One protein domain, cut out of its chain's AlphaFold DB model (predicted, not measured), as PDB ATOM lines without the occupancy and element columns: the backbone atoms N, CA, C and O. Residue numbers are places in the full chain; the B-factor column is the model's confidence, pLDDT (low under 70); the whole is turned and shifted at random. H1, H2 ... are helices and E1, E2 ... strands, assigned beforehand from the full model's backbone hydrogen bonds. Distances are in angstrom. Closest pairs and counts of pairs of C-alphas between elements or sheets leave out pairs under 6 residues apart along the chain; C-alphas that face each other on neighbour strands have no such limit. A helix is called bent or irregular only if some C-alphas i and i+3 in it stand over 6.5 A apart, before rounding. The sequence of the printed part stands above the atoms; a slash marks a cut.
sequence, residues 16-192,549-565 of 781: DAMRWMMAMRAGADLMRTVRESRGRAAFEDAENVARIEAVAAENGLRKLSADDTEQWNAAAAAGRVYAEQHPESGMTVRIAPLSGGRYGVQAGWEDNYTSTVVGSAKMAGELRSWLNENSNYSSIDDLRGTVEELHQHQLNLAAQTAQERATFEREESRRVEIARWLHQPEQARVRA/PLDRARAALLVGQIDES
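What this domain is: This is residues 16 to 192 and 549 to 565 of the 781 residues of an uncharacterized protein of Rhodococcus qingshengii (UniProt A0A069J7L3). A small head of one four-stranded sheet, with H3 over one face and H4 and the first turns of H5 over the other, gives off a long arm: H5 runs away from it, residues 169 to 180 stick out free, and short H6 sits at the tip. H1 packs beside H5 through residues 22 to 30, and H7 packs on H4. The printed part has 194 residues with seven named helices and four named strands, in the order H1 H2 H3 E1 E2 E3 E4 H4 H5 H6 H7, class mixed; the antiparallel sheet has the order E1 E2 E3 E4. The whole is loose, with a radius of gyration of the C-alphas of 22.8 A and spans of 86 by 41 by 28 A, H5 and H6 making the length.

Where its parts are: H1, residues 16 to 36, begins at C-alpha 16 (257.356, 235.981, 226.656), measures 31.4 A and is irregular, C-alphas 27 and 30 being 7.0 A apart. H2, residues 42 to 58, measures 23.8 A; H3 is residues 66 to 77. E1 is residues 82 to 85, E2 92 to 97, E3 103 to 108 and E4 113 to 118. H4, residues 121 to 133, measures 18.3 A. H5, residues 137 to 181, measures 65.5 A and ends at C-alpha 181 (206.440, 227.987, 230.318). H6 is residues 186 to 192 and H7 residues 549 to 555.

How they stand to each other: The strands form a meander, each the antiparallel neighbour of the one before, with hairpins E1 and E2 (N 84 and O 93, 2.9 A), E2 and E3 (N 94 and O 106, 2.8 A), and E3 and E4 (N 105 and O 116, 2.8 A). In three layers, helices on both faces of the sheet, H4 and H5 are on the same face and H3 on the opposite one. H3 runs across the strands, 76 degrees to E2 on the local plane; its Ala 75 and Ala 96 of E2 have the closest C-alphas, 6.4 A. H4 runs along E3 at 5 degrees on the local plane, with height over the sheet 9.1 A. H5 is over E4, closest C-alphas Thr 114 and Arg 144, 5.8 A. H1 touches H5 at a shallow tilt of 24 degrees, the same way, closest C-alphas Ala 26 and Leu 157, 6.1 A. H7 touches H4, closest C-alphas Leu 127 and Pro 549, 5.6 A. H2 is close but not clearly touching H7, closest C-alphas Ala 56 and Ala 553, 7.5 A. Every O i to N i+4 pair is within hydrogen-bond range in H2 to H7; H1 has 13 of 17.

The domain as a whole: The C-alphas of Glu 88 and Gln 187 are farthest apart, 87.4 A. Residues 193 to 548 are not printed; C-alphas 192 and 549 are 63.3 A apart across the cut. Of the links that are printed whole, none is long. Mean pLDDT of the printed part is 82.2, with residues 16 to 48, 179, 182 and 186 to 192 under 70.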
ATOM      1  N   ASP A  16     258.117 237.175 226.270       66.50
ATOM      2  CA  ASP A  16     257.356 235.981 226.656       66.50
ATOM      3  C   ASP A  16     256.575 236.193 227.951       66.50
ATOM      4  O   ASP A  16     255.411 235.800 228.023       66.50
ATOM      5  N   ALA A  17     257.162 236.886 228.931       66.56
ATOM      6  CA  ALA A  17     256.448 237.311 230.135       66.56
ATOM      7  C   ALA A  17     255.202 238.149 229.777       66.56
ATOM      8  O   ALA A  17     254.105 237.872 230.271       66.56
ATOM      9  N   MET A  18     255.335 239.104 228.845       66.56
ATOM     10  CA  MET A  18     254.192 239.893 228.373       66.56
ATOM     11  C   MET A  18     253.170 239.045 227.604       66.56
ATOM     12  O   MET A  18     251.982 239.111 227.914       66.56
ATOM     13  N   ARG A  19     253.598 238.201 226.651       66.25
ATOM     14  CA  ARG A  19     252.681 237.345 225.874       66.25
ATOM     15  C   ARG A  19     251.867 236.394 226.762       66.25
ATOM     16  O   ARG A  19     250.679 236.196 226.504       66.25
ATOM     17  N   TRP A  20     252.456 235.869 227.841       64.25
ATOM     18  CA  TRP A  20     251.719 235.101 228.851       64.25
ATOM     19  C   TRP A  20     250.718 235.962 229.634       64.25
ATOM     20  O   TRP A  20     249.569 235.545 229.784       64.25
ATOM     21  N   MET A  21     251.087 237.176 230.060       65.62
ATOM     22  CA  MET A  21     250.142 238.099 230.704       65.62
ATOM     23  C   MET A  21     248.972 238.501 229.795       65.62
ATOM     24  O   MET A  21     247.832 238.509 230.254       65.62
ATOM     25  N   MET A  22     249.209 238.763 228.506       65.81
ATOM     26  CA  MET A  22     248.148 239.071 227.534       65.81
ATOM     27  C   MET A  22     247.128 237.925 227.426       65.81
ATOM     28  O   MET A  22     245.917 238.161 227.430       65.81
ATOM     29  N   ALA A  23     247.598 236.674 227.381       61.19
ATOM     30  CA  ALA A  23     246.729 235.497 227.396       61.19
ATOM     31  C   ALA A  23     245.977 235.348 228.736       61.19
ATOM     32  O   ALA A  23     244.794 234.999 228.763       61.19
ATOM     33  N   MET A  24     246.634 235.671 229.852       56.34
ATOM     34  CA  MET A  24     246.042 235.658 231.193       56.34
ATOM     35  C   MET A  24     245.025 236.790 231.434       56.34
ATOM     36  O   MET A  24     244.099 236.581 232.218       56.34
ATOM     37  N   ARG A  25     245.123 237.932 230.734       58.41
ATOM     38  CA  ARG A  25     244.136 239.031 230.758       58.41
ATOM     39  C   ARG A  25     242.816 238.661 230.075       58.41
ATOM     40  O   ARG A  25     241.748 238.901 230.632       58.41
ATOM     41  N   ALA A  26     242.861 237.995 228.921       54.91
ATOM     42  CA  ALA A  26     241.665 237.357 228.353       54.91
ATOM     43  C   ALA A  26     241.032 236.384 229.383       54.91
ATOM     44  O   ALA A  26     239.811 236.328 229.575       54.91
ATOM     45  N   GLY A  27     241.899 235.712 230.155       43.47
ATOM     46  CA  GLY A  27     241.613 234.933 231.367       43.47
ATOM     47  C   GLY A  27     241.129 235.706 232.612       43.47
ATOM     48  O   GLY A  27     240.797 235.063 233.611       43.47
ATOM     49  N   ALA A  28     241.002 237.036 232.575       47.53
ATOM     50  CA  ALA A  28     240.579 237.874 233.701       47.53
ATOM     51  C   ALA A  28     239.234 238.582 233.456       47.53
ATOM     52  O   ALA A  28     238.313 238.351 234.239       47.53
ATOM     53  N   ASP A  29     239.060 239.325 232.356       52.25
ATOM     54  CA  ASP A  29     237.914 240.245 232.182       52.25
ATOM     55  C   ASP A  29     236.524 239.538 232.289       52.25
ATOM     56  O   ASP A  29     235.666 239.997 233.039       52.25
ATOM     57  N   LEU A  30     236.328 238.327 231.733       46.22
ATOM     58  CA  LEU A  30     235.113 237.490 231.952       46.22
ATOM     59  C   LEU A  30     234.792 237.170 233.431       46.22
ATOM     60  O   LEU A  30     233.629 237.023 233.804       46.22
ATOM     61  N   MET A  31     235.794 237.071 234.312       41.34
ATOM     62  CA  MET A  31     235.552 236.868 235.748       41.34
ATOM     63  C   MET A  31     235.009 238.132 236.424       41.34
ATOM     64  O   MET A  31     234.510 238.028 237.543       41.34
ATOM     65  N   ARG A  32     235.076 239.295 235.764       53.69
ATOM     66  CA  ARG A  32     234.374 240.522 236.153       53.69
ATOM     67  C   ARG A  32     232.912 240.445 235.708       53.69
ATOM     68  O   ARG A  32     232.038 240.484 236.568       53.69
ATOM     69  N   THR A  33     232.642 240.122 234.440       51.00
ATOM     70  CA  THR A  33     231.286 239.897 233.890       51.00
ATOM     71  C   THR A  33     230.477 238.858 234.693       51.00
ATOM     72  O   THR A  33     229.283 239.021 234.956       51.00
ATOM     73  N   VAL A  34     231.134 237.791 235.170       45.00
ATOM     74  CA  VAL A  34     230.530 236.745 236.026       45.00
ATOM     75  C   VAL A  34     230.350 237.183 237.495       45.00
ATOM     76  O   VAL A  34     229.561 236.578 238.220       45.00
ATOM     77  N   ARG A  35     231.026 238.241 237.969       52.03
ATOM     78  CA  ARG A  35     230.768 238.870 239.286       52.03
ATOM     79  C   ARG A  35     229.648 239.904 239.207       52.03
ATOM     80  O   ARG A  35     228.768 239.883 240.066       52.03
ATOM     81  N   GLU A  36     229.663 240.740 238.170       55.00
ATOM     82  CA  GLU A  36     228.637 241.740 237.846       55.00
ATOM     83  C   GLU A  36     227.254 241.067 237.767       55.00
ATOM     84  O   GLU A  36     226.353 241.373 238.550       55.00
ATOM     85  N   SER A  37     227.128 240.022 236.940       52.41
ATOM     86  CA  SER A  37     225.907 239.204 236.805       52.41
ATOM     87  C   SER A  37     225.529 238.371 238.046       52.41
ATOM     88  O   SER A  37     224.461 237.756 238.076       52.41
ATOM     89  N   ARG A  38     226.368 238.357 239.095       45.50
ATOM     90  CA  ARG A  38     226.096 237.726 240.404       45.50
ATOM     91  C   ARG A  38     225.844 238.745 241.529       45.50
ATOM     92  O   ARG A  38     225.779 238.351 242.694       45.50
ATOM     93  N   GLY A  39     225.664 240.029 241.206       39.19
ATOM     94  CA  GLY A  39     225.102 241.025 242.127       39.19
ATOM     95  C   GLY A  39     226.003 241.442 243.293       39.19
ATOM     96  O   GLY A  39     225.498 241.859 244.337       39.19
ATOM     97  N   ARG A  40     227.331 241.338 243.143       43.56
ATOM     98  CA  ARG A  40     228.268 242.118 243.982       43.56
ATOM     99  C   ARG A  40     228.384 243.544 243.416       43.56
ATOM    100  O   ARG A  40     227.845 243.807 242.349       43.56
ATOM    101  N   ALA A  41     228.950 244.476 244.186       42.16
ATOM    102  CA  ALA A  41     228.702 245.921 244.065       42.16
ATOM    103  C   ALA A  41     229.087 246.559 242.707       42.16
ATOM    104  O   ALA A  41     230.122 247.207 242.574       42.16
ATOM    105  N   ALA A  42     228.179 246.464 241.731       42.84
ATOM    106  CA  ALA A  42     228.376 246.918 240.354       42.84
ATOM    107  C   ALA A  42     228.713 248.416 240.201       42.84
ATOM    108  O   ALA A  42     229.233 248.809 239.166       42.84
ATOM    109  N   PHE A  43     228.443 249.251 241.209       38.75
ATOM    110  CA  PHE A  43     228.735 250.688 241.167       38.75
ATOM    111  C   PHE A  43     230.221 251.017 241.382       38.75
ATOM    112  O   PHE A  43     230.740 251.898 240.702       38.75
ATOM    113  N   GLU A  44     230.915 250.307 242.279       47.50
ATOM    114  CA  GLU A  44     232.368 250.473 242.459       47.50
ATOM    115  C   GLU A  44     233.131 249.809 241.305       47.50
ATOM    116  O   GLU A  44     234.102 250.374 240.799       47.50
ATOM    117  N   ASP A  45     232.644 248.656 240.825       61.81
ATOM    118  CA  ASP A  45     233.201 248.003 239.639       61.81
ATOM    119  C   ASP A  45     233.039 248.891 238.389       61.81
ATOM    120  O   ASP A  45     234.038 249.144 237.729       61.81
ATOM    121  N   ALA A  46     231.855 249.437 238.074       63.72
ATOM    122  CA  ALA A  46     231.634 250.230 236.851       63.72
ATOM    123  C   ALA A  46     232.513 251.495 236.749       63.72
ATOM    124  O   ALA A  46     233.047 251.785 235.675       63.72
ATOM    125  N   GLU A  47     232.721 252.221 237.854       65.12
ATOM    126  CA  GLU A  47     233.656 253.357 237.881       65.12
ATOM    127  C   GLU A  47     235.101 252.883 237.625       65.12
ATOM    128  O   GLU A  47     235.856 253.511 236.877       65.12
ATOM    129  N   ASN A  48     235.472 251.728 238.186       69.44
ATOM    130  CA  ASN A  48     236.766 251.098 237.953       69.44
ATOM    131  C   ASN A  48     236.928 250.609 236.499       69.44
ATOM    132  O   ASN A  48     237.998 250.800 235.927       69.44
ATOM    133  N   VAL A  49     235.879 250.066 235.862       70.19
ATOM    134  CA  VAL A  49     235.877 249.712 234.427       70.19
ATOM    135  C   VAL A  49     236.193 250.939 233.584       70.19
ATOM    136  O   VAL A  49     237.170 250.930 232.837       70.19
ATOM    137  N   ALA A  50     235.418 252.014 233.750       72.62
ATOM    138  CA  ALA A  50     235.600 253.246 232.990       72.62
ATOM    139  C   ALA A  50     236.993 253.862 233.218       72.62
ATOM    140  O   ALA A  50     237.590 254.396 232.285       72.62
ATOM    141  N   ARG A  51     237.555 253.730 234.429       76.19
ATOM    142  CA  ARG A  51     238.937 254.120 234.746       76.19
ATOM    143  C   ARG A  51     239.976 253.258 234.017       76.19
ATOM    144  O   ARG A  51     240.868 253.820 233.388       76.19
ATOM    145  N   ILE A  52     239.875 251.927 234.071       79.44
ATOM    146  CA  ILE A  52     240.798 250.999 233.384       79.44
ATOM    147  C   ILE A  52     240.747 251.224 231.864       79.44
ATOM    148  O   ILE A  52     241.783 251.297 231.200       79.44
ATOM    149  N   GLU A  53     239.546 251.389 231.309       78.81
ATOM    150  CA  GLU A  53     239.346 251.670 229.888       78.81
ATOM    151  C   GLU A  53     239.861 253.059 229.491       78.81
ATOM    152  O   GLU A  53     240.470 253.179 228.430       78.81
ATOM    153  N   ALA A  54     239.720 254.084 230.342       81.56
ATOM    154  CA  ALA A  54     240.324 255.399 230.121       81.56
ATOM    155  C   ALA A  54     241.864 255.343 230.139       81.56
ATOM    156  O   ALA A  54     242.500 255.898 229.245       81.56
ATOM    157  N   VAL A  55     242.477 254.609 231.078       85.00
ATOM    158  CA  VAL A  55     243.939 254.393 231.124       85.00
ATOM    159  C   VAL A  55     244.437 253.749 229.825       85.00
ATOM    160  O   VAL A  55     245.360 254.270 229.186       85.00
ATOM    161  N   ALA A  56     243.791 252.658 229.399       84.31
ATOM    162  CA  ALA A  56     244.098 251.936 228.163       84.31
ATOM    163  C   ALA A  56     243.692 252.699 226.882       84.31
ATOM    164  O   ALA A  56     244.182 252.395 225.789       84.31
ATOM    165  N   ALA A  57     242.813 253.698 226.986       85.31
ATOM    166  CA  ALA A  57     242.500 254.625 225.906       85.31
ATOM    167  C   ALA A  57     243.554 255.727 225.777       85.31
ATOM    168  O   ALA A  57     244.003 255.956 224.661       85.31
ATOM    169  N   GLU A  58     243.977 256.363 226.877       86.50
ATOM    170  CA  GLU A  58     244.898 257.512 226.898       86.50
ATOM    171  C   GLU A  58     246.368 257.121 226.627       86.50
ATOM    172  O   GLU A  58     247.105 257.879 225.983       86.50
ATOM    173  N   ASN A  59     246.781 255.933 227.090       88.69
ATOM    174  CA  ASN A  59     248.165 255.435 227.041       88.69
ATOM    175  C   ASN A  59     248.368 254.266 226.051       88.69
ATOM    176  O   ASN A  59     249.505 253.887 225.780       88.69
ATOM    177  N   GLY A  60     247.296 253.669 225.520       88.44
ATOM    178  CA  GLY A  60     247.390 252.511 224.628       88.44
ATOM    179  C   GLY A  60     247.881 252.857 223.216       88.44
ATOM    180  O   GLY A  60     247.507 253.886 222.650       88.44
ATOM    181  N   LEU A  61     248.669 251.949 222.630       93.50
ATOM    182  CA  LEU A  61     248.993 251.923 221.199       93.50
ATOM    183  C   LEU A  61     247.930 251.114 220.441       93.50
ATOM    184  O   LEU A  61     247.450 250.088 220.934       93.50
ATOM    185  N   ARG A  62     247.564 251.563 219.237       94.25
ATOM    186  CA  ARG A  62     246.620 250.872 218.338       94.25
ATOM    187  C   ARG A  62     247.089 250.964 216.887       94.25
ATOM    188  O   ARG A  62     247.808 251.893 216.523       94.25
ATOM    189  N   LYS A  63     246.669 250.021 216.048       94.69
ATOM    190  CA  LYS A  63     246.799 250.105 214.582       94.69
ATOM    191  C   LYS A  63     245.841 251.188 214.056       94.69
ATOM    192  O   LYS A  63     244.806 251.411 214.685       94.69
ATOM    193  N   LEU A  64     246.149 251.871 212.945       94.50
ATOM    194  CA  LEU A  64     245.162 252.781 212.339       94.50
ATOM    195  C   LEU A  64     243.955 251.981 211.834       94.50
ATOM    196  O   LEU A  64     244.115 250.988 211.123       94.50
ATOM    197  N   SER A  65     242.753 252.449 212.169       94.25
ATOM    198  CA  SER A  65     241.514 252.040 211.504       94.25
ATOM    199  C   SER A  65     241.347 252.739 210.142       94.25
ATOM    200  O   SER A  65     242.138 253.616 209.774       94.25
ATOM    201  N   ALA A  66     240.299 252.380 209.393       94.44
ATOM    202  CA  ALA A  66     239.912 253.100 208.178       94.44
ATOM    203  C   ALA A  66     239.610 254.578 208.490       94.44
ATOM    204  O   ALA A  66     240.252 255.465 207.931       94.44
ATOM    205  N   ASP A  67     238.746 254.835 209.474       95.88
ATOM    206  CA  ASP A  67     238.377 256.164 209.970       95.88
ATOM    207  C   ASP A  67     239.601 256.991 210.399       95.88
ATOM    208  O   ASP A  67     239.671 258.195 210.145       95.88
ATOM    209  N   ASP A  68     240.584 256.361 211.050       96.12
ATOM    210  CA  ASP A  68     241.829 257.027 211.451       96.12
ATOM    211  C   ASP A  68     242.710 257.363 210.251       96.12
ATOM    212  O   ASP A  68     243.366 258.405 210.245       96.12
ATOM    213  N   THR A  69     242.699 256.514 209.224       96.56
ATOM    214  CA  THR A  69     243.413 256.739 207.964       96.56
ATOM    215  C   THR A  69     242.772 257.882 207.172       96.56
ATOM    216  O   THR A  69     243.484 258.745 206.661       96.56
ATOM    217  N   GLU A  70     241.440 257.974 207.135       96.69
ATOM    218  CA  GLU A  70     240.733 259.125 206.560       96.69
ATOM    219  C   GLU A  70     241.036 260.420 207.326       96.69
ATOM    220  O   GLU A  70     241.372 261.439 206.720       96.69
ATOM    221  N   GLN A  71     241.000 260.386 208.662       96.62
ATOM    222  CA  GLN A  71     241.325 261.542 209.505       96.62
ATOM    223  C   GLN A  71     242.795 261.966 209.390       96.62
ATOM    224  O   GLN A  71     243.089 263.165 209.413       96.62
ATOM    225  N   TRP A  72     243.712 261.008 209.231       96.56
ATOM    226  CA  TRP A  72     245.126 261.241 208.944       96.56
ATOM    227  C   TRP A  72     245.315 261.897 207.574       96.56
ATOM    228  O   TRP A  72     245.988 262.922 207.473       96.56
ATOM    229  N   ASN A  73     244.652 261.387 206.535       96.56
ATOM    230  CA  ASN A  73     244.688 261.961 205.189       96.56
ATOM    231  C   ASN A  73     244.079 263.376 205.158       96.56
ATOM    232  O   ASN A  73     244.655 264.285 204.558       96.56
ATOM    233  N   ALA A  74     242.982 263.608 205.882       96.25
ATOM    234  CA  ALA A  74     242.395 264.934 206.067       96.25
ATOM    235  C   ALA A  74     243.301 265.876 206.888       96.25
ATOM    236  O   ALA A  74     243.313 267.086 206.656       96.25
ATOM    237  N   ALA A  75     244.088 265.356 207.836       95.19
ATOM    238  CA  ALA A  75     245.116 266.131 208.528       95.19
ATOM    239  C   ALA A  75     246.296 266.473 207.606       95.19
ATOM    240  O   ALA A  75     246.775 267.605 207.645       95.19
ATOM    241  N   ALA A  76     246.725 265.544 206.748       95.38
ATOM    242  CA  ALA A  76     247.788 265.757 205.768       95.38
ATOM    243  C   ALA A  76     247.392 266.818 204.731       95.38
ATOM    244  O   ALA A  76     248.117 267.795 204.550       95.38
ATOM    245  N   ALA A  77     246.204 266.689 204.131       95.81
ATOM    246  CA  ALA A  77     245.660 267.657 203.177       95.81
ATOM    247  C   ALA A  77     245.466 269.059 203.791       95.81
ATOM    248  O   ALA A  77     245.637 270.065 203.107       95.81
ATOM    249  N   ALA A  78     245.158 269.135 205.091       96.19
ATOM    250  CA  ALA A  78     245.032 270.390 205.832       96.19
ATOM    251  C   ALA A  78     246.366 270.943 206.386       96.19
ATOM    252  O   ALA A  78     246.343 271.913 207.143       96.19
ATOM    253  N   GLY A  79     247.517 270.324 206.087       95.94
ATOM    254  CA  GLY A  79     248.825 270.751 206.608       95.94
ATOM    255  C   GLY A  79     248.992 270.594 208.129       95.94
ATOM    256  O   GLY A  79     249.851 271.239 208.723       95.94
ATOM    257  N   ARG A  80     248.168 269.755 208.775       96.19
ATOM    258  CA  ARG A  80     248.158 269.503 210.231       96.19
ATOM    259  C   ARG A  80     249.053 268.335 210.667       96.19
ATOM    260  O   ARG A  80     249.104 268.035 211.858       96.19
ATOM    261  N   VAL A  81     249.730 267.669 209.728       97.19
ATOM    262  CA  VAL A  81     250.778 266.679 210.023       97.19
ATOM    263  C   VAL A  81     252.077 267.431 210.300       97.19
ATOM    264  O   VAL A  81     252.687 267.978 209.382       97.19
ATOM    265  N   TYR A  82     252.517 267.441 211.556       96.00
ATOM    266  CA  TYR A  82     253.886 267.818 211.895       96.00
ATOM    267  C   TYR A  82     254.831 266.711 211.420       96.00
ATOM    268  O   TYR A  82     254.516 265.533 211.580       96.00
ATOM    269  N   ALA A  83     255.971 267.073 210.837       95.75
ATOM    270  CA  ALA A  83     256.989 266.131 210.391       95.75
ATOM    271  C   ALA A  83     258.370 266.606 210.851       95.75
ATOM    272  O   ALA A  83     258.728 267.769 210.672       95.75
ATOM    273  N   GLU A  84     259.129 265.685 211.428       95.75
ATOM    274  CA  GLU A  84     260.496 265.867 211.900       95.75
ATOM    275  C   GLU A  84     261.364 264.795 211.232       95.75
ATOM    276  O   GLU A  84     260.927 263.655 211.079       95.75
ATOM    277  N   GLN A  85     262.567 265.156 210.788       96.69
ATOM    278  CA  GLN A  85     263.521 264.212 210.207       96.69
ATOM    279  C   GLN A  85     264.759 264.159 211.096       96.69
ATOM    280  O   GLN A  85     265.363 265.196 211.377       96.69
ATOM    281  N   HIS A  86     265.135 262.959 211.534       95.62
ATOM    282  CA  HIS A  86     266.339 262.767 212.324       95.62
ATOM    283  C   HIS A  86     267.581 262.995 211.439       95.62
ATOM    284  O   HIS A  86     267.709 262.343 210.397       95.62
ATOM    285  N   PRO A  87     268.496 263.913 211.809       93.19
ATOM    286  CA  PRO A  87     269.503 264.436 210.884       93.19
ATOM    287  C   PRO A  87     270.579 263.422 210.479       93.19
ATOM    288  O   PRO A  87     271.168 263.574 209.413       93.19
ATOM    289  N   GLU A  88     270.842 262.402 211.300       94.12
ATOM    290  CA  GLU A  88     271.926 261.435 211.058       94.12
ATOM    291  C   GLU A  88     271.456 260.161 210.341       94.12
ATOM    292  O   GLU A  88     272.192 259.592 209.541       94.12
ATOM    293  N   SER A  89     270.223 259.720 210.607       95.62
ATOM    294  CA  SER A  89     269.658 258.467 210.078       95.62
ATOM    295  C   SER A  89     268.647 258.681 208.949       95.62
ATOM    296  O   SER A  89     268.181 257.715 208.345       95.62
ATOM    297  N   GLY A  90     268.261 259.933 208.670       96.06
ATOM    298  CA  GLY A  90     267.266 260.292 207.655       96.06
ATOM    299  C   GLY A  90     265.833 259.847 207.977       96.06
ATOM    300  O   GLY A  90     264.923 260.159 207.209       96.06
ATOM    301  N   MET A  91     265.624 259.148 209.099       97.44
ATOM    302  CA  MET A  91     264.328 258.639 209.540       97.44
ATOM    303  C   MET A  91     263.357 259.795 209.788       97.44
ATOM    304  O   MET A  91     263.713 260.788 210.423       97.44
ATOM    305  N   THR A  92     262.119 259.667 209.318       97.62
ATOM    306  CA  THR A  92     261.065 260.659 209.548       97.62
ATOM    307  C   THR A  92     260.117 260.206 210.651       97.62
ATOM    308  O   THR A  92     259.741 259.036 210.714       97.62
ATOM    309  N   VAL A  93     259.700 261.139 211.507       97.50
ATOM    310  CA  VAL A  93     258.617 260.954 212.477       97.50
ATOM    311  C   VAL A  93     257.555 262.010 212.201       97.50
ATOM    312  O   VAL A  93     257.821 263.212 212.186       97.50
ATOM    313  N   ARG A  94     256.332 261.554 211.936       97.62
ATOM    314  CA  ARG A  94     255.196 262.372 211.511       97.62
ATOM    315  C   ARG A  94     254.057 262.191 212.501       97.62
ATOM    316  O   ARG A  94     253.731 261.060 212.850       97.62
ATOM    317  N   ILE A  95     253.446 263.282 212.953       97.81
ATOM    318  CA  ILE A  95     252.414 263.271 214.000       97.81
ATOM    319  C   ILE A  95     251.262 264.193 213.616       97.81
ATOM    320  O   ILE A  95     251.485 265.317 213.164       97.81
ATOM    321  N   ALA A  96     250.026 263.737 213.827       97.50
ATOM    322  CA  ALA A  96     248.826 264.510 213.518       97.50
ATOM    323  C   ALA A  96     247.721 264.331 214.575       97.50
ATOM    324  O   ALA A  96     247.453 263.197 214.981       97.50
ATOM    325  N   PRO A  97     247.033 265.412 214.991       96.75
ATOM    326  CA  PRO A  97     245.858 265.316 215.851       96.75
ATOM    327  C   PRO A  97     244.644 264.789 215.067       96.75
ATOM    328  O   PRO A  97     244.239 265.370 214.047       96.75
ATOM    329  N   LEU A  98     244.060 263.706 215.580       96.56
ATOM    330  CA  LEU A  98     242.851 263.040 215.090       96.56
ATOM    331  C   LEU A  98     241.634 263.433 215.956       96.56
ATOM    332  O   LEU A  98     241.731 264.246 216.880       96.56
ATOM    333  N   SER A  99     240.460 262.868 215.662       92.50
ATOM    334  CA  SER A  99     239.264 263.068 216.492       92.50
ATOM    335  C   SER A  99     239.384 262.411 217.875       92.50
ATOM    336  O   SER A  99     240.115 261.436 218.084       92.50
ATOM    337  N   GLY A 100     238.638 262.951 218.843       89.00
ATOM    338  CA  GLY A 100     238.570 262.417 220.207       89.00
ATOM    339  C   GLY A 100     239.794 262.703 221.085       89.00
ATOM    340  O   GLY A 100     239.898 262.117 222.153       89.00
ATOM    341  N   GLY A 101     240.714 263.580 220.660       90.69
ATOM    342  CA  GLY A 101     241.957 263.878 221.395       90.69
ATOM    343  C   GLY A 101     243.104 262.893 221.131       90.69
ATOM    344  O   GLY A 101     244.184 263.049 221.696       90.69
ATOM    345  N   ARG A 102     242.874 261.918 220.244       95.31
ATOM    346  CA  ARG A 102     243.846 260.914 219.803       95.31
ATOM    347  C   ARG A 102     244.829 261.508 218.797       95.31
ATOM    348  O   ARG A 102     244.529 262.495 218.123       95.31
ATOM    349  N   TYR A 103     245.984 260.873 218.649       97.38
ATOM    350  CA  TYR A 103     247.033 261.294 217.721       97.38
ATOM    351  C   TYR A 103     247.486 260.116 216.867       97.38
ATOM    352  O   TYR A 103     247.746 259.033 217.386       97.38
ATOM    353  N   GLY A 104     247.609 260.339 215.562       97.12
ATOM    354  CA  GLY A 104     248.333 259.432 214.681       97.12
ATOM    355  C   GLY A 104     249.831 259.702 214.784       97.12
ATOM    356  O   GLY A 104     250.240 260.863 214.880       97.12
ATOM    357  N   VAL A 105     250.635 258.643 214.732       97.56
ATOM    358  CA  VAL A 105     252.096 258.693 214.610       97.56
ATOM    359  C   VAL A 105     252.509 257.747 213.481       97.56
ATOM    360  O   VAL A 105     252.167 256.568 213.507       97.56
ATOM    361  N   GLN A 106     253.238 258.256 212.489       97.44
ATOM    362  CA  GLN A 106     253.875 257.482 211.419       97.44
ATOM    363  C   GLN A 106     255.388 257.690 211.528       97.44
ATOM    364  O   GLN A 106     255.834 258.834 211.606       97.44
ATOM    365  N   ALA A 107     256.173 256.616 211.535       96.62
ATOM    366  CA  ALA A 107     257.615 256.685 211.757       96.62
ATOM    367  C   ALA A 107     258.386 255.723 210.849       96.62
ATOM    368  O   ALA A 107     257.945 254.592 210.650       96.62
ATOM    369  N   GLY A 108     259.530 256.164 210.325       95.38
ATOM    370  CA  GLY A 108     260.436 255.358 209.505       95.38
ATOM    371  C   GLY A 108     260.968 256.090 208.270       95.38
ATOM    372  O   GLY A 108     261.009 257.323 208.214       95.38
ATOM    373  N   TRP A 109     261.383 255.307 207.280       96.06
ATOM    374  CA  TRP A 109     261.891 255.751 205.979       96.06
ATOM    375  C   TRP A 109     260.814 255.610 204.894       96.06
ATOM    376  O   TRP A 109     259.752 255.041 205.139       96.06
ATOM    377  N   GLU A 110     261.094 256.125 203.695       90.19
ATOM    378  CA  GLU A 110     260.148 256.188 202.570       90.19
ATOM    379  C   GLU A 110     259.554 254.809 202.212       90.19
ATOM    380  O   GLU A 110     258.333 254.667 202.170       90.19
ATOM    381  N   ASP A 111     260.402 253.779 202.099       89.62
ATOM    382  CA  ASP A 111     259.995 252.395 201.801       89.62
ATOM    383  C   ASP A 111     259.691 251.532 203.046       89.62
ATOM    384  O   ASP A 111     259.143 250.437 202.928       89.62
ATOM    385  N   ASN A 112     260.061 251.984 204.251       90.94
ATOM    386  CA  ASN A 112     259.940 251.199 205.486       90.94
ATOM    387  C   ASN A 112     259.498 252.077 206.659       90.94
ATOM    388  O   ASN A 112     260.326 252.655 207.370       90.94
ATOM    389  N   TYR A 113     258.188 252.131 206.881       94.06
ATOM    390  CA  TYR A 113     257.584 252.804 208.023       94.06
ATOM    391  C   TYR A 113     256.664 251.880 208.829       94.06
ATOM    392  O   TYR A 113     256.300 250.772 208.426       94.06
ATOM    393  N   THR A 114     256.288 252.366 210.005       96.31
ATOM    394  CA  THR A 114     255.209 251.849 210.845       96.31
ATOM    395  C   THR A 114     254.251 252.995 211.176       96.31
ATOM    396  O   THR A 114     254.623 254.172 211.091       96.31
ATOM    397  N   SER A 115     252.998 252.686 211.502       96.56
ATOM    398  CA  SER A 115     251.986 253.697 211.809       96.56
ATOM    399  C   SER A 115     251.014 253.225 212.892       96.56
ATOM    400  O   SER A 115     250.571 252.077 212.919       96.56
ATOM    401  N   THR A 116     250.709 254.122 213.829       96.94
ATOM    402  CA  THR A 116     249.937 253.824 215.039       96.94
ATOM    403  C   THR A 116     249.056 255.003 215.454       96.94
ATOM    404  O   THR A 116     249.305 256.150 215.076       96.94
ATOM    405  N   VAL A 117     248.028 254.722 216.251       96.94
ATOM    406  CA  VAL A 117     247.239 255.713 216.986       96.94
ATOM    407  C   VAL A 117     247.550 255.591 218.475       96.94
ATOM    408  O   VAL A 117     247.524 254.491 219.029       96.94
ATOM    409  N   VAL A 118     247.784 256.731 219.120       95.81
ATOM    410  CA  VAL A 118     247.919 256.871 220.577       95.81
ATOM    411  C   VAL A 118     246.808 257.748 221.144       95.81
ATOM    412  O   VAL A 118     246.298 258.654 220.479       95.81
ATOM    413  N   GLY A 119     246.440 257.486 222.395       91.94
ATOM    414  CA  GLY A 119     245.325 258.151 223.068       91.94
ATOM    415  C   GLY A 119     245.473 259.641 223.341       91.94
ATOM    416  O   GLY A 119     244.467 260.330 223.481       91.94
ATOM    417  N   SER A 120     246.705 260.142 223.448       93.06
ATOM    418  CA  SER A 120     246.967 261.466 224.014       93.06
ATOM    419  C   SER A 120     248.169 262.180 223.401       93.06
ATOM    420  O   SER A 120     249.122 261.565 222.920       93.06
ATOM    421  N   ALA A 121     248.159 263.512 223.509       93.50
ATOM    422  CA  ALA A 121     249.279 264.370 223.116       93.50
ATOM    423  C   ALA A 121     250.569 264.057 223.898       93.50
ATOM    424  O   ALA A 121     251.663 264.162 223.347       93.50
ATOM    425  N   LYS A 122     250.437 263.651 225.173       92.50
ATOM    426  CA  LYS A 122     251.554 263.217 226.026       92.50
ATOM    427  C   LYS A 122     252.199 261.960 225.443       92.50
ATOM    428  O   LYS A 122     253.389 261.984 225.151       92.50
ATOM    429  N   MET A 123     251.402 260.923 225.185       93.88
ATOM    430  CA  MET A 123     251.883 259.667 224.604       93.88
ATOM    431  C   MET A 123     252.487 259.865 223.205       93.88
ATOM    432  O   MET A 123     253.516 259.275 222.891       93.88
ATOM    433  N   ALA A 124     251.907 260.744 222.380       95.69
ATOM    434  CA  ALA A 124     252.476 261.110 221.081       95.69
ATOM    435  C   ALA A 124     253.843 261.804 221.210       95.69
ATOM    436  O   ALA A 124     254.754 261.515 220.438       95.69
ATOM    437  N   GLY A 125     254.005 262.693 222.196       95.44
ATOM    438  CA  GLY A 125     255.278 263.351 222.499       95.44
ATOM    439  C   GLY A 125     256.337 262.392 223.047       95.44
ATOM    440  O   GLY A 125     257.470 262.421 222.577       95.44
ATOM    441  N   GLU A 126     255.964 261.518 223.987       95.00
ATOM    442  CA  GLU A 126     256.839 260.477 224.552       95.00
ATOM    443  C   GLU A 126     257.300 259.495 223.460       95.00
ATOM    444  O   GLU A 126     258.497 259.233 223.336       95.00
ATOM    445  N   LEU A 127     256.386 259.043 222.590       96.50
ATOM    446  CA  LEU A 127     256.720 258.193 221.443       96.50
ATOM    447  C   LEU A 127     257.625 258.906 220.426       96.50
ATOM    448  O   LEU A 127     258.556 258.289 219.914       96.50
ATOM    449  N   ARG A 128     257.407 260.204 220.162       96.06
ATOM    450  CA  ARG A 128     258.271 261.000 219.275       96.06
ATOM    451  C   ARG A 128     259.696 261.112 219.804       96.06
ATOM    452  O   ARG A 128     260.633 260.890 219.047       96.06
ATOM    453  N   SER A 129     259.861 261.481 221.076       96.25
ATOM    454  CA  SER A 129     261.190 261.647 221.676       96.25
ATOM    455  C   SER A 129     261.951 260.325 221.671       96.25
ATOM    456  O   SER A 129     263.074 260.286 221.180       96.25
ATOM    457  N   TRP A 130     261.301 259.230 222.080       96.56
ATOM    458  CA  TRP A 130     261.891 257.892 222.026       96.56
ATOM    459  C   TRP A 130     262.303 257.480 220.603       96.56
ATOM    460  O   TRP A 130     263.411 256.986 220.424       96.56
ATOM    461  N   LEU A 131     261.469 257.733 219.585       96.25
ATOM    462  CA  LEU A 131     261.809 257.463 218.180       96.25
ATOM    463  C   LEU A 131     262.974 258.324 217.669       96.25
ATOM    464  O   LEU A 131     263.812 257.828 216.924       96.25
ATOM    465  N   ASN A 132     263.044 259.600 218.057       94.75
ATOM    466  CA  ASN A 132     264.151 260.477 217.671       94.75
ATOM    467  C   ASN A 132     265.468 260.027 218.335       94.75
ATOM    468  O   ASN A 132     266.493 259.951 217.661       94.75
ATOM    469  N   GLU A 133     265.427 259.681 219.626       95.62
ATOM    470  CA  GLU A 133     266.560 259.152 220.402       95.62
ATOM    471  C   GLU A 133     267.016 257.763 219.917       95.62
ATOM    472  O   GLU A 133     268.201 257.447 219.968       95.62
ATOM    473  N   ASN A 134     266.089 256.946 219.410       95.75
ATOM    474  CA  ASN A 134     266.322 255.572 218.964       95.75
ATOM    475  C   ASN A 134     265.976 255.423 217.471       95.75
ATOM    476  O   ASN A 134     265.216 254.543 217.074       95.75
ATOM    477  N   SER A 135     266.531 256.290 216.622       94.56
ATOM    478  CA  SER A 135     266.180 256.398 215.196       94.56
ATOM    479  C   SER A 135     266.828 255.322 214.303       94.56
ATOM    480  O   SER A 135     267.512 255.610 213.316       94.56
ATOM    481  N   ASN A 136     266.621 254.056 214.675       95.25
ATOM    482  CA  ASN A 136     267.203 252.852 214.078       95.25
ATOM    483  C   ASN A 136     266.115 251.834 213.660       95.25
ATOM    484  O   ASN A 136     264.952 251.953 214.044       95.25
ATOM    485  N   TYR A 137     266.492 250.825 212.863       93.19
ATOM    486  CA  TYR A 137     265.547 249.828 212.335       93.19
ATOM    487  C   TYR A 137     264.848 249.024 213.443       93.19
ATOM    488  O   TYR A 137     263.632 248.848 213.376       93.19
ATOM    489  N   SER A 138     265.590 248.583 214.471       93.06
ATOM    490  CA  SER A 138     265.043 247.785 215.580       93.06
ATOM    491  C   SER A 138     263.888 248.510 216.251       93.06
ATOM    492  O   SER A 138     262.839 247.923 216.435       93.06
ATOM    493  N   SER A 139     264.019 249.807 216.530       93.50
ATOM    494  CA  SER A 139     262.978 250.566 217.231       93.50
ATOM    495  C   SER A 139     261.719 250.820 216.384       93.50
ATOM    496  O   SER A 139     260.620 250.925 216.931       93.50
ATOM    497  N   ILE A 140     261.837 250.854 215.051       96.19
ATOM    498  CA  ILE A 140     260.671 250.845 214.148       96.19
ATOM    499  C   ILE A 140     259.969 249.483 214.170       96.19
ATOM    500  O   ILE A 140     258.734 249.435 214.166       96.19
ATOM    501  N   ASP A 141     260.728 248.389 214.238       93.69
ATOM    502  CA  ASP A 141     260.171 247.037 214.256       93.69
ATOM    503  C   ASP A 141     259.626 246.629 215.639       93.69
ATOM    504  O   ASP A 141     258.531 246.084 215.727       93.69
ATOM    505  N   ASP A 142     260.273 247.035 216.735       93.12
ATOM    506  CA  ASP A 142     259.766 246.951 218.113       93.12
ATOM    507  C   ASP A 142     258.409 247.660 218.243       93.12
ATOM    508  O   ASP A 142     257.472 247.135 218.857       93.12
ATOM    509  N   LEU A 143     258.274 248.849 217.638       95.75
ATOM    510  CA  LEU A 143     257.012 249.584 217.581       95.75
ATOM    511  C   LEU A 143     255.975 248.841 216.725       95.75
ATOM    512  O   LEU A 143     254.843 248.675 217.175       95.75
ATOM    513  N   ARG A 144     256.340 248.350 215.533       95.69
ATOM    514  CA  ARG A 144     255.460 247.547 214.659       95.69
ATOM    515  C   ARG A 144     254.949 246.286 215.366       95.69
ATOM    516  O   ARG A 144     253.738 246.085 215.450       95.69
ATOM    517  N   GLY A 145     255.853 245.478 215.916       93.25
ATOM    518  CA  GLY A 145     255.550 244.243 216.631       93.25
ATOM    519  C   GLY A 145     254.715 244.484 217.887       93.25
ATOM    520  O   GLY A 145     253.750 243.759 218.120       93.25
ATOM    521  N   THR A 146     254.999 245.546 218.649       91.19
ATOM    522  CA  THR A 146     254.170 245.916 219.810       91.19
ATOM    523  C   THR A 146     252.779 246.395 219.384       91.19
ATOM    524  O   THR A 146     251.791 246.009 220.001       91.19
ATOM    525  N   VAL A 147     252.658 247.200 218.323       94.44
ATOM    526  CA  VAL A 147     251.354 247.661 217.808       94.44
ATOM    527  C   VAL A 147     250.500 246.487 217.327       94.44
ATOM    528  O   VAL A 147     249.305 246.461 217.620       94.44
ATOM    529  N   GLU A 148     251.095 245.500 216.651       92.06
ATOM    530  CA  GLU A 148     250.381 244.286 216.248       92.06
ATOM    531  C   GLU A 148     250.037 243.396 217.456       92.06
ATOM    532  O   GLU A 148     248.903 242.935 217.548       92.06
ATOM    533  N   GLU A 149     250.939 243.227 218.433       88.69
ATOM    534  CA  GLU A 149     250.662 242.528 219.703       88.69
ATOM    535  C   GLU A 149     249.442 243.134 220.419       88.69
ATOM    536  O   GLU A 149     248.500 242.413 220.763       88.69
ATOM    537  N   LEU A 150     249.416 244.462 220.598       87.94
ATOM    538  CA  LEU A 150     248.309 245.144 221.276       87.94
ATOM    539  C   LEU A 150     247.015 245.081 220.451       87.94
ATOM    540  O   LEU A 150     245.932 244.947 221.022       87.94
ATOM    541  N   HIS A 151     247.108 245.160 219.121       88.81
ATOM    542  CA  HIS A 151     245.954 245.074 218.228       88.81
ATOM    543  C   HIS A 151     245.332 243.672 218.231       88.81
ATOM    544  O   HIS A 151     244.123 243.547 218.421       88.81
ATOM    545  N   GLN A 152     246.141 242.618 218.111       85.50
ATOM    546  CA  GLN A 152     245.674 241.234 218.202       85.50
ATOM    547  C   GLN A 152     245.101 240.931 219.591       85.50
ATOM    548  O   GLN A 152     244.075 240.260 219.699       85.50
ATOM    549  N   HIS A 153     245.685 241.467 220.667       82.81
ATOM    550  CA  HIS A 153     245.097 241.356 222.003       82.81
ATOM    551  C   HIS A 153     243.712 242.030 222.091       82.81
ATOM    552  O   HIS A 153     242.765 241.417 222.581       82.81
ATOM    553  N   GLN A 154     243.557 243.242 221.541       83.62
ATOM    554  CA  GLN A 154     242.269 243.952 221.477       83.62
ATOM    555  C   GLN A 154     241.221 243.206 220.629       83.62
ATOM    556  O   GLN A 154     240.063 243.127 221.036       83.62
ATOM    557  N   LEU A 155     241.611 242.620 219.489       84.12
ATOM    558  CA  LEU A 155     240.722 241.804 218.652       84.12
ATOM    559  C   LEU A 155     240.251 240.537 219.379       84.12
ATOM    560  O   LEU A 155     239.059 240.235 219.366       84.12
ATOM    561  N   ASN A 156     241.163 239.826 220.050       81.12
ATOM    562  CA  ASN A 156     240.826 238.638 220.835       81.12
ATOM    563  C   ASN A 156     239.873 238.975 221.994       81.12
ATOM    564  O   ASN A 156     238.884 238.269 222.190       81.12
ATOM    565  N   LEU A 157     240.118 240.078 222.711       77.88
ATOM    566  CA  LEU A 157     239.236 240.549 223.781       77.88
ATOM    567  C   LEU A 157     237.844 240.929 223.247       77.88
ATOM    568  O   LEU A 157     236.837 240.524 223.820       77.88
ATOM    569  N   ALA A 158     237.763 241.647 222.122       78.50
ATOM    570  CA  ALA A 158     236.489 242.014 221.503       78.50
ATOM    571  C   ALA A 158     235.693 240.787 221.016       78.50
ATOM    572  O   ALA A 158     234.487 240.698 221.258       78.50
ATOM    573  N   ALA A 159     236.363 239.820 220.379       77.88
ATOM    574  CA  ALA A 159     235.749 238.567 219.938       77.88
ATOM    575  C   ALA A 159     235.244 237.725 221.124       77.88
ATOM    576  O   ALA A 159     234.144 237.172 221.065       77.88
ATOM    577  N   GLN A 160     236.009 237.679 222.217       72.31
ATOM    578  CA  GLN A 160     235.618 237.008 223.451       72.31
ATOM    579  C   GLN A 160     234.391 237.676 224.096       72.31
ATOM    580  O   GLN A 160     233.401 236.994 224.348       72.31
ATOM    581  N   THR A 161     234.398 238.998 224.286       75.19
ATOM    582  CA  THR A 161     233.249 239.740 224.840       75.19
ATOM    583  C   THR A 161     231.991 239.568 223.978       75.19
ATOM    584  O   THR A 161     230.892 239.411 224.509       75.19
ATOM    585  N   ALA A 162     232.132 239.521 222.647       75.75
ATOM    586  CA  ALA A 162     231.024 239.234 221.735       75.75
ATOM    587  C   ALA A 162     230.500 237.790 221.873       75.75
ATOM    588  O   ALA A 162     229.285 237.579 221.901       75.75
ATOM    589  N   GLN A 163     231.387 236.796 222.008       76.12
ATOM    590  CA  GLN A 163     231.000 235.409 222.286       76.12
ATOM    591  C   GLN A 163     230.262 235.291 223.627       76.12
ATOM    592  O   GLN A 163     229.245 234.603 223.708       76.12
ATOM    593  N   GLU A 164     230.756 235.959 224.666       70.62
ATOM    594  CA  GLU A 164     230.200 235.907 226.019       70.62
ATOM    595  C   GLU A 164     228.829 236.569 226.092       70.62
ATOM    596  O   GLU A 164     227.883 235.956 226.594       70.62
ATOM    597  N   ARG A 165     228.683 237.751 225.482       75.81
ATOM    598  CA  ARG A 165     227.389 238.403 225.272       75.81
ATOM    599  C   ARG A 165     226.414 237.473 224.546       75.81
ATOM    600  O   ARG A 165     225.314 237.252 225.042       75.81
ATOM    601  N   ALA A 166     226.841 236.829 223.458       79.31
ATOM    602  CA  ALA A 166     226.007 235.873 222.731       79.31
ATOM    603  C   ALA A 166     225.682 234.592 223.532       79.31
ATOM    604  O   ALA A 166     224.673 233.945 223.252       79.31
ATOM    605  N   THR A 167     226.493 234.190 224.520       78.25
ATOM    606  CA  THR A 167     226.119 233.112 225.459       78.25
ATOM    607  C   THR A 167     225.163 233.587 226.548       78.25
ATOM    608  O   THR A 167     224.225 232.859 226.869       78.25
ATOM    609  N   PHE A 168     225.333 234.809 227.058       77.38
ATOM    610  CA  PHE A 168     224.434 235.411 228.040       77.38
ATOM    611  C   PHE A 168     223.041 235.643 227.445       77.38
ATOM    612  O   PHE A 168     222.062 235.177 228.012       77.38
ATOM    613  N   GLU A 169     222.950 236.240 226.254       79.38
ATOM    614  CA  GLU A 169     221.686 236.467 225.536       79.38
ATOM    615  C   GLU A 169     220.946 235.143 225.244       79.38
ATOM    616  O   GLU A 169     219.716 235.098 225.290       79.38
ATOM    617  N   ARG A 170     221.668 234.027 225.028       80.50
ATOM    618  CA  ARG A 170     221.073 232.676 224.923       80.50
ATOM    619  C   ARG A 170     220.597 232.130 226.267       80.50
ATOM    620  O   ARG A 170     219.515 231.552 226.323       80.50
ATOM    621  N   GLU A 171     221.381 232.273 227.335       79.19
ATOM    622  CA  GLU A 171     220.954 231.861 228.677       79.19
ATOM    623  C   GLU A 171     219.741 232.659 229.155       79.19
ATOM    624  O   GLU A 171     218.808 232.076 229.702       79.19
ATOM    625  N   GLU A 172     219.724 233.968 228.922       79.81
ATOM    626  CA  GLU A 172     218.604 234.841 229.247       79.81
ATOM    627  C   GLU A 172     217.376 234.504 228.400       79.81
ATOM    628  O   GLU A 172     216.310 234.279 228.969       79.81
ATOM    629  N   SER A 173     217.527 234.318 227.083       83.31
ATOM    630  CA  SER A 173     216.441 233.823 226.220       83.31
ATOM    631  C   SER A 173     215.860 232.504 226.740       83.31
ATOM    632  O   SER A 173     214.643 232.374 226.866       83.31
ATOM    633  N   ARG A 174     216.717 231.554 227.137       81.06
ATOM    634  CA  ARG A 174     216.304 230.264 227.713       81.06
ATOM    635  C   ARG A 174     215.624 230.422 229.079       81.06
ATOM    636  O   ARG A 174     214.669 229.705 229.367       81.06
ATOM    637  N   ARG A 175     216.066 231.359 229.925       74.25
ATOM    638  CA  ARG A 175     215.401 231.690 231.202       74.25
ATOM    639  C   ARG A 175     214.032 232.330 230.964       74.25
ATOM    640  O   ARG A 175     213.079 231.949 231.636       74.25
ATOM    641  N   VAL A 176     213.912 233.238 229.994       81.88
ATOM    642  CA  VAL A 176     212.647 233.868 229.577       81.88
ATOM    643  C   VAL A 176     211.691 232.844 228.960       81.88
ATOM    644  O   VAL A 176     210.491 232.906 229.210       81.88
ATOM    645  N   GLU A 177     212.194 231.868 228.209       77.06
ATOM    646  CA  GLU A 177     211.416 230.760 227.650       77.06
ATOM    647  C   GLU A 177     210.911 229.797 228.737       77.06
ATOM    648  O   GLU A 177     209.710 229.522 228.810       77.06
ATOM    649  N   ILE A 178     211.787 229.367 229.652       73.06
ATOM    650  CA  ILE A 178     211.412 228.563 230.826       73.06
ATOM    651  C   ILE A 178     210.403 229.326 231.701       73.06
ATOM    652  O   ILE A 178     209.408 228.747 232.136       73.06
ATOM    653  N   ALA A 179     210.584 230.633 231.908       68.88
ATOM    654  CA  ALA A 179     209.616 231.475 232.612       68.88
ATOM    655  C   ALA A 179     208.290 231.604 231.840       68.88
ATOM    656  O   ALA A 179     207.223 231.514 232.437       68.88
ATOM    657  N   ARG A 180     208.305 231.725 230.508       76.06
ATOM    658  CA  ARG A 180     207.085 231.724 229.676       76.06
ATOM    659  C   ARG A 180     206.318 230.404 229.813       76.06
ATOM    660  O   ARG A 180     205.088 230.411 229.867       76.06
ATOM    661  N   TRP A 181     207.023 229.283 229.961       70.81
ATOM    662  CA  TRP A 181     206.440 227.987 230.318       70.81
ATOM    663  C   TRP A 181     205.856 228.001 231.756       70.81
ATOM    664  O   TRP A 181     204.787 227.433 232.001       70.81
ATOM    665  N   LEU A 182     206.435 228.765 232.700       62.97
ATOM    666  CA  LEU A 182     206.119 228.836 234.162       62.97
ATOM    667  C   LEU A 182     205.134 230.114 234.660       62.97
ATOM    668  O   LEU A 182     205.034 231.567 236.594       62.97
ATOM    669  N   HIS A 183     204.251 229.944 233.566       71.56
ATOM    670  CA  HIS A 183     202.834 230.398 233.474       71.56
ATOM    671  C   HIS A 183     201.983 230.070 232.234       71.56
ATOM    672  O   HIS A 183     200.875 230.595 232.124       71.56
ATOM    673  N   GLN A 184     202.367 229.109 231.387       71.50
ATOM    674  CA  GLN A 184     201.344 228.390 230.611       71.50
ATOM    675  C   GLN A 184     200.434 227.576 231.562       71.50
ATOM    676  O   GLN A 184     200.953 226.974 232.510       71.50
ATOM    677  N   PRO A 185     199.104 227.521 231.338       80.31
ATOM    678  CA  PRO A 185     198.203 226.641 232.086       80.31
ATOM    679  C   PRO A 185     198.618 225.169 231.989       80.31
ATOM    680  O   PRO A 185     199.173 224.741 230.981       80.31
ATOM    681  N   GLU A 186     198.301 224.360 232.999       54.66
ATOM    682  CA  GLU A 186     198.732 222.954 233.063       54.66
ATOM    683  C   GLU A 186     198.263 222.125 231.853       54.66
ATOM    684  O   GLU A 186     199.057 221.404 231.251       54.66
ATOM    685  N   GLN A 187     197.019 222.321 231.404       49.91
ATOM    686  CA  GLN A 187     196.504 221.706 230.172       49.91
ATOM    687  C   GLN A 187     197.254 222.166 228.911       49.91
ATOM    688  O   GLN A 187     197.420 221.376 227.987       49.91
ATOM    689  N   ALA A 188     197.740 223.412 228.872       62.62
ATOM    690  CA  ALA A 188     198.548 223.919 227.764       62.62
ATOM    691  C   ALA A 188     199.969 223.335 227.786       62.62
ATOM    692  O   ALA A 188     200.473 222.979 226.729       62.62
ATOM    693  N   ARG A 189     200.579 223.134 228.966       54.75
ATOM    694  CA  ARG A 189     201.873 222.435 229.087       54.75
ATOM    695  C   ARG A 189     201.783 220.975 228.656       54.75
ATOM    696  O   ARG A 189     202.634 220.517 227.905       54.75
ATOM    697  N   VAL A 190     200.756 220.248 229.110       47.66
ATOM    698  CA  VAL A 190     200.547 218.837 228.733       47.66
ATOM    699  C   VAL A 190     200.266 218.714 227.236       47.66
ATOM    700  O   VAL A 190     200.825 217.831 226.591       47.66
ATOM    701  N   ARG A 191     199.468 219.633 226.672       52.59
ATOM    702  CA  ARG A 191     199.243 219.740 225.227       52.59
ATOM    703  C   ARG A 191     200.540 220.010 224.466       52.59
ATOM    704  O   ARG A 191     200.871 219.227 223.588       52.59
ATOM    705  N   ALA A 192     201.288 221.051 224.832       59.34
ATOM    706  CA  ALA A 192     202.543 221.406 224.174       59.34
ATOM    707  C   ALA A 192     203.560 220.256 224.232       59.34
ATOM    708  O   ALA A 192     204.172 219.939 223.226       59.34
ATOM    709  N   PRO A 549     257.942 254.225 225.936       93.81
ATOM    710  CA  PRO A 549     256.525 254.393 225.610       93.81
ATOM    711  C   PRO A 549     255.843 253.062 225.269       93.81
ATOM    712  O   PRO A 549     254.683 252.859 225.620       93.81
ATOM    713  N   LEU A 550     256.561 252.107 224.664       94.50
ATOM    714  CA  LEU A 550     255.997 250.781 224.381       94.50
ATOM    715  C   LEU A 550     255.721 249.981 225.668       94.50
ATOM    716  O   LEU A 550     254.783 249.187 225.703       94.50
ATOM    717  N   ASP A 551     256.490 250.216 226.738       94.31
ATOM    718  CA  ASP A 551     256.236 249.570 228.031       94.31
ATOM    719  C   ASP A 551     255.146 250.306 228.812       94.31
ATOM    720  O   ASP A 551     254.313 249.651 229.426       94.31
ATOM    721  N   ARG A 552     255.055 251.642 228.706       94.19
ATOM    722  CA  ARG A 552     253.908 252.416 229.222       94.19
ATOM    723  C   ARG A 552     252.584 251.912 228.633       94.19
ATOM    724  O   ARG A 552     251.612 251.733 229.365       94.19
ATOM    725  N   ALA A 553     252.555 251.637 227.327       92.69
ATOM    726  CA  ALA A 553     251.384 251.085 226.642       92.69
ATOM    727  C   ALA A 553     251.046 249.650 227.089       92.69
ATOM    728  O   ALA A 553     249.869 249.308 227.197       92.69
ATOM    729  N   ARG A 554     252.057 248.820 227.384       92.19
ATOM    730  CA  ARG A 554     251.876 247.480 227.971       92.19
ATOM    731  C   ARG A 554     251.384 247.553 229.421       92.19
ATOM    732  O   ARG A 554     250.409 246.889 229.754       92.19
ATOM    733  N   ALA A 555     251.972 248.414 230.250       92.88
ATOM    734  CA  ALA A 555     251.557 248.663 231.631       92.88
ATOM    735  C   ALA A 555     250.097 249.133 231.713       92.88
ATOM    736  O   ALA A 555     249.334 248.624 232.530       92.88
ATOM    737  N   ALA A 556     249.669 250.015 230.801       90.56
ATOM    738  CA  ALA A 556     248.277 250.453 230.670       90.56
ATOM    739  C   ALA A 556     247.275 249.309 230.406       90.56
ATOM    740  O   ALA A 556     246.084 249.473 230.663       90.56
ATOM    741  N   LEU A 557     247.737 248.154 229.913       87.94
ATOM    742  CA  LEU A 557     246.920 246.953 229.723       87.94
ATOM    743  C   LEU A 557     246.960 245.978 230.911       87.94
ATOM    744  O   LEU A 557     246.143 245.057 230.929       87.94
ATOM    745  N   LEU A 558     247.846 246.180 231.892       89.56
ATOM    746  CA  LEU A 558     247.923 245.389 233.132       89.56
ATOM    747  C   LEU A 558     247.153 246.023 234.302       89.56
ATOM    748  O   LEU A 558     246.853 245.339 235.278       89.56
ATOM    749  N   VAL A 559     246.804 247.308 234.192       89.81
ATOM    750  CA  VAL A 559     246.023 248.043 235.197       89.81
ATOM    751  C   VAL A 559     244.684 247.352 235.480       89.81
ATOM    752  O   VAL A 559     243.905 247.075 234.564       89.81
ATOM    753  N   GLY A 560     244.417 247.076 236.757       85.88
ATOM    754  CA  GLY A 560     243.206 246.415 237.247       85.88
ATOM    755  C   GLY A 560     243.130 244.906 236.977       85.88
ATOM    756  O   GLY A 560     242.099 244.300 237.264       85.88
ATOM    757  N   GLN A 561     244.180 244.286 236.422       83.94
ATOM    758  CA  GLN A 561     244.158 242.879 235.984       83.94
ATOM    759  C   GLN A 561     244.701 241.881 237.018       83.94
ATOM    760  O   GLN A 561     244.508 240.674 236.859       83.94
ATOM    761  N   ILE A 562     245.387 242.364 238.061       86.75
ATOM    762  CA  ILE A 562     246.035 241.528 239.084       86.75
ATOM    763  C   ILE A 562     245.483 241.883 240.466       86.75
ATOM    764  O   ILE A 562     244.600 241.188 240.968       86.75
ATOM    765  N   ASP A 563     245.964 242.974 241.067       87.06
ATOM    766  CA  ASP A 563     245.434 243.547 242.306       87.06
ATOM    767  C   ASP A 563     245.905 245.000 242.499       87.06
ATOM    768  O   ASP A 563     246.836 245.465 241.841       87.06
ATOM    769  N   GLU A 564     245.281 245.702 243.449       86.44
ATOM    770  CA  GLU A 564     245.555 247.111 243.771       86.44
ATOM    771  C   GLU A 564     247.012 247.382 244.197       86.44
ATOM    772  O   GLU A 564     247.502 248.502 244.046       86.44
ATOM    773  N   SER A 565     247.725 246.381 244.728       89.44
ATOM    774  CA  SER A 565     249.131 246.529 245.127       89.44
ATOM    775  C   SER A 565     250.084 246.410 243.938       89.44
ATOM    776  O   SER A 565     251.121 247.076 243.920       89.44
TER     777      SER A 565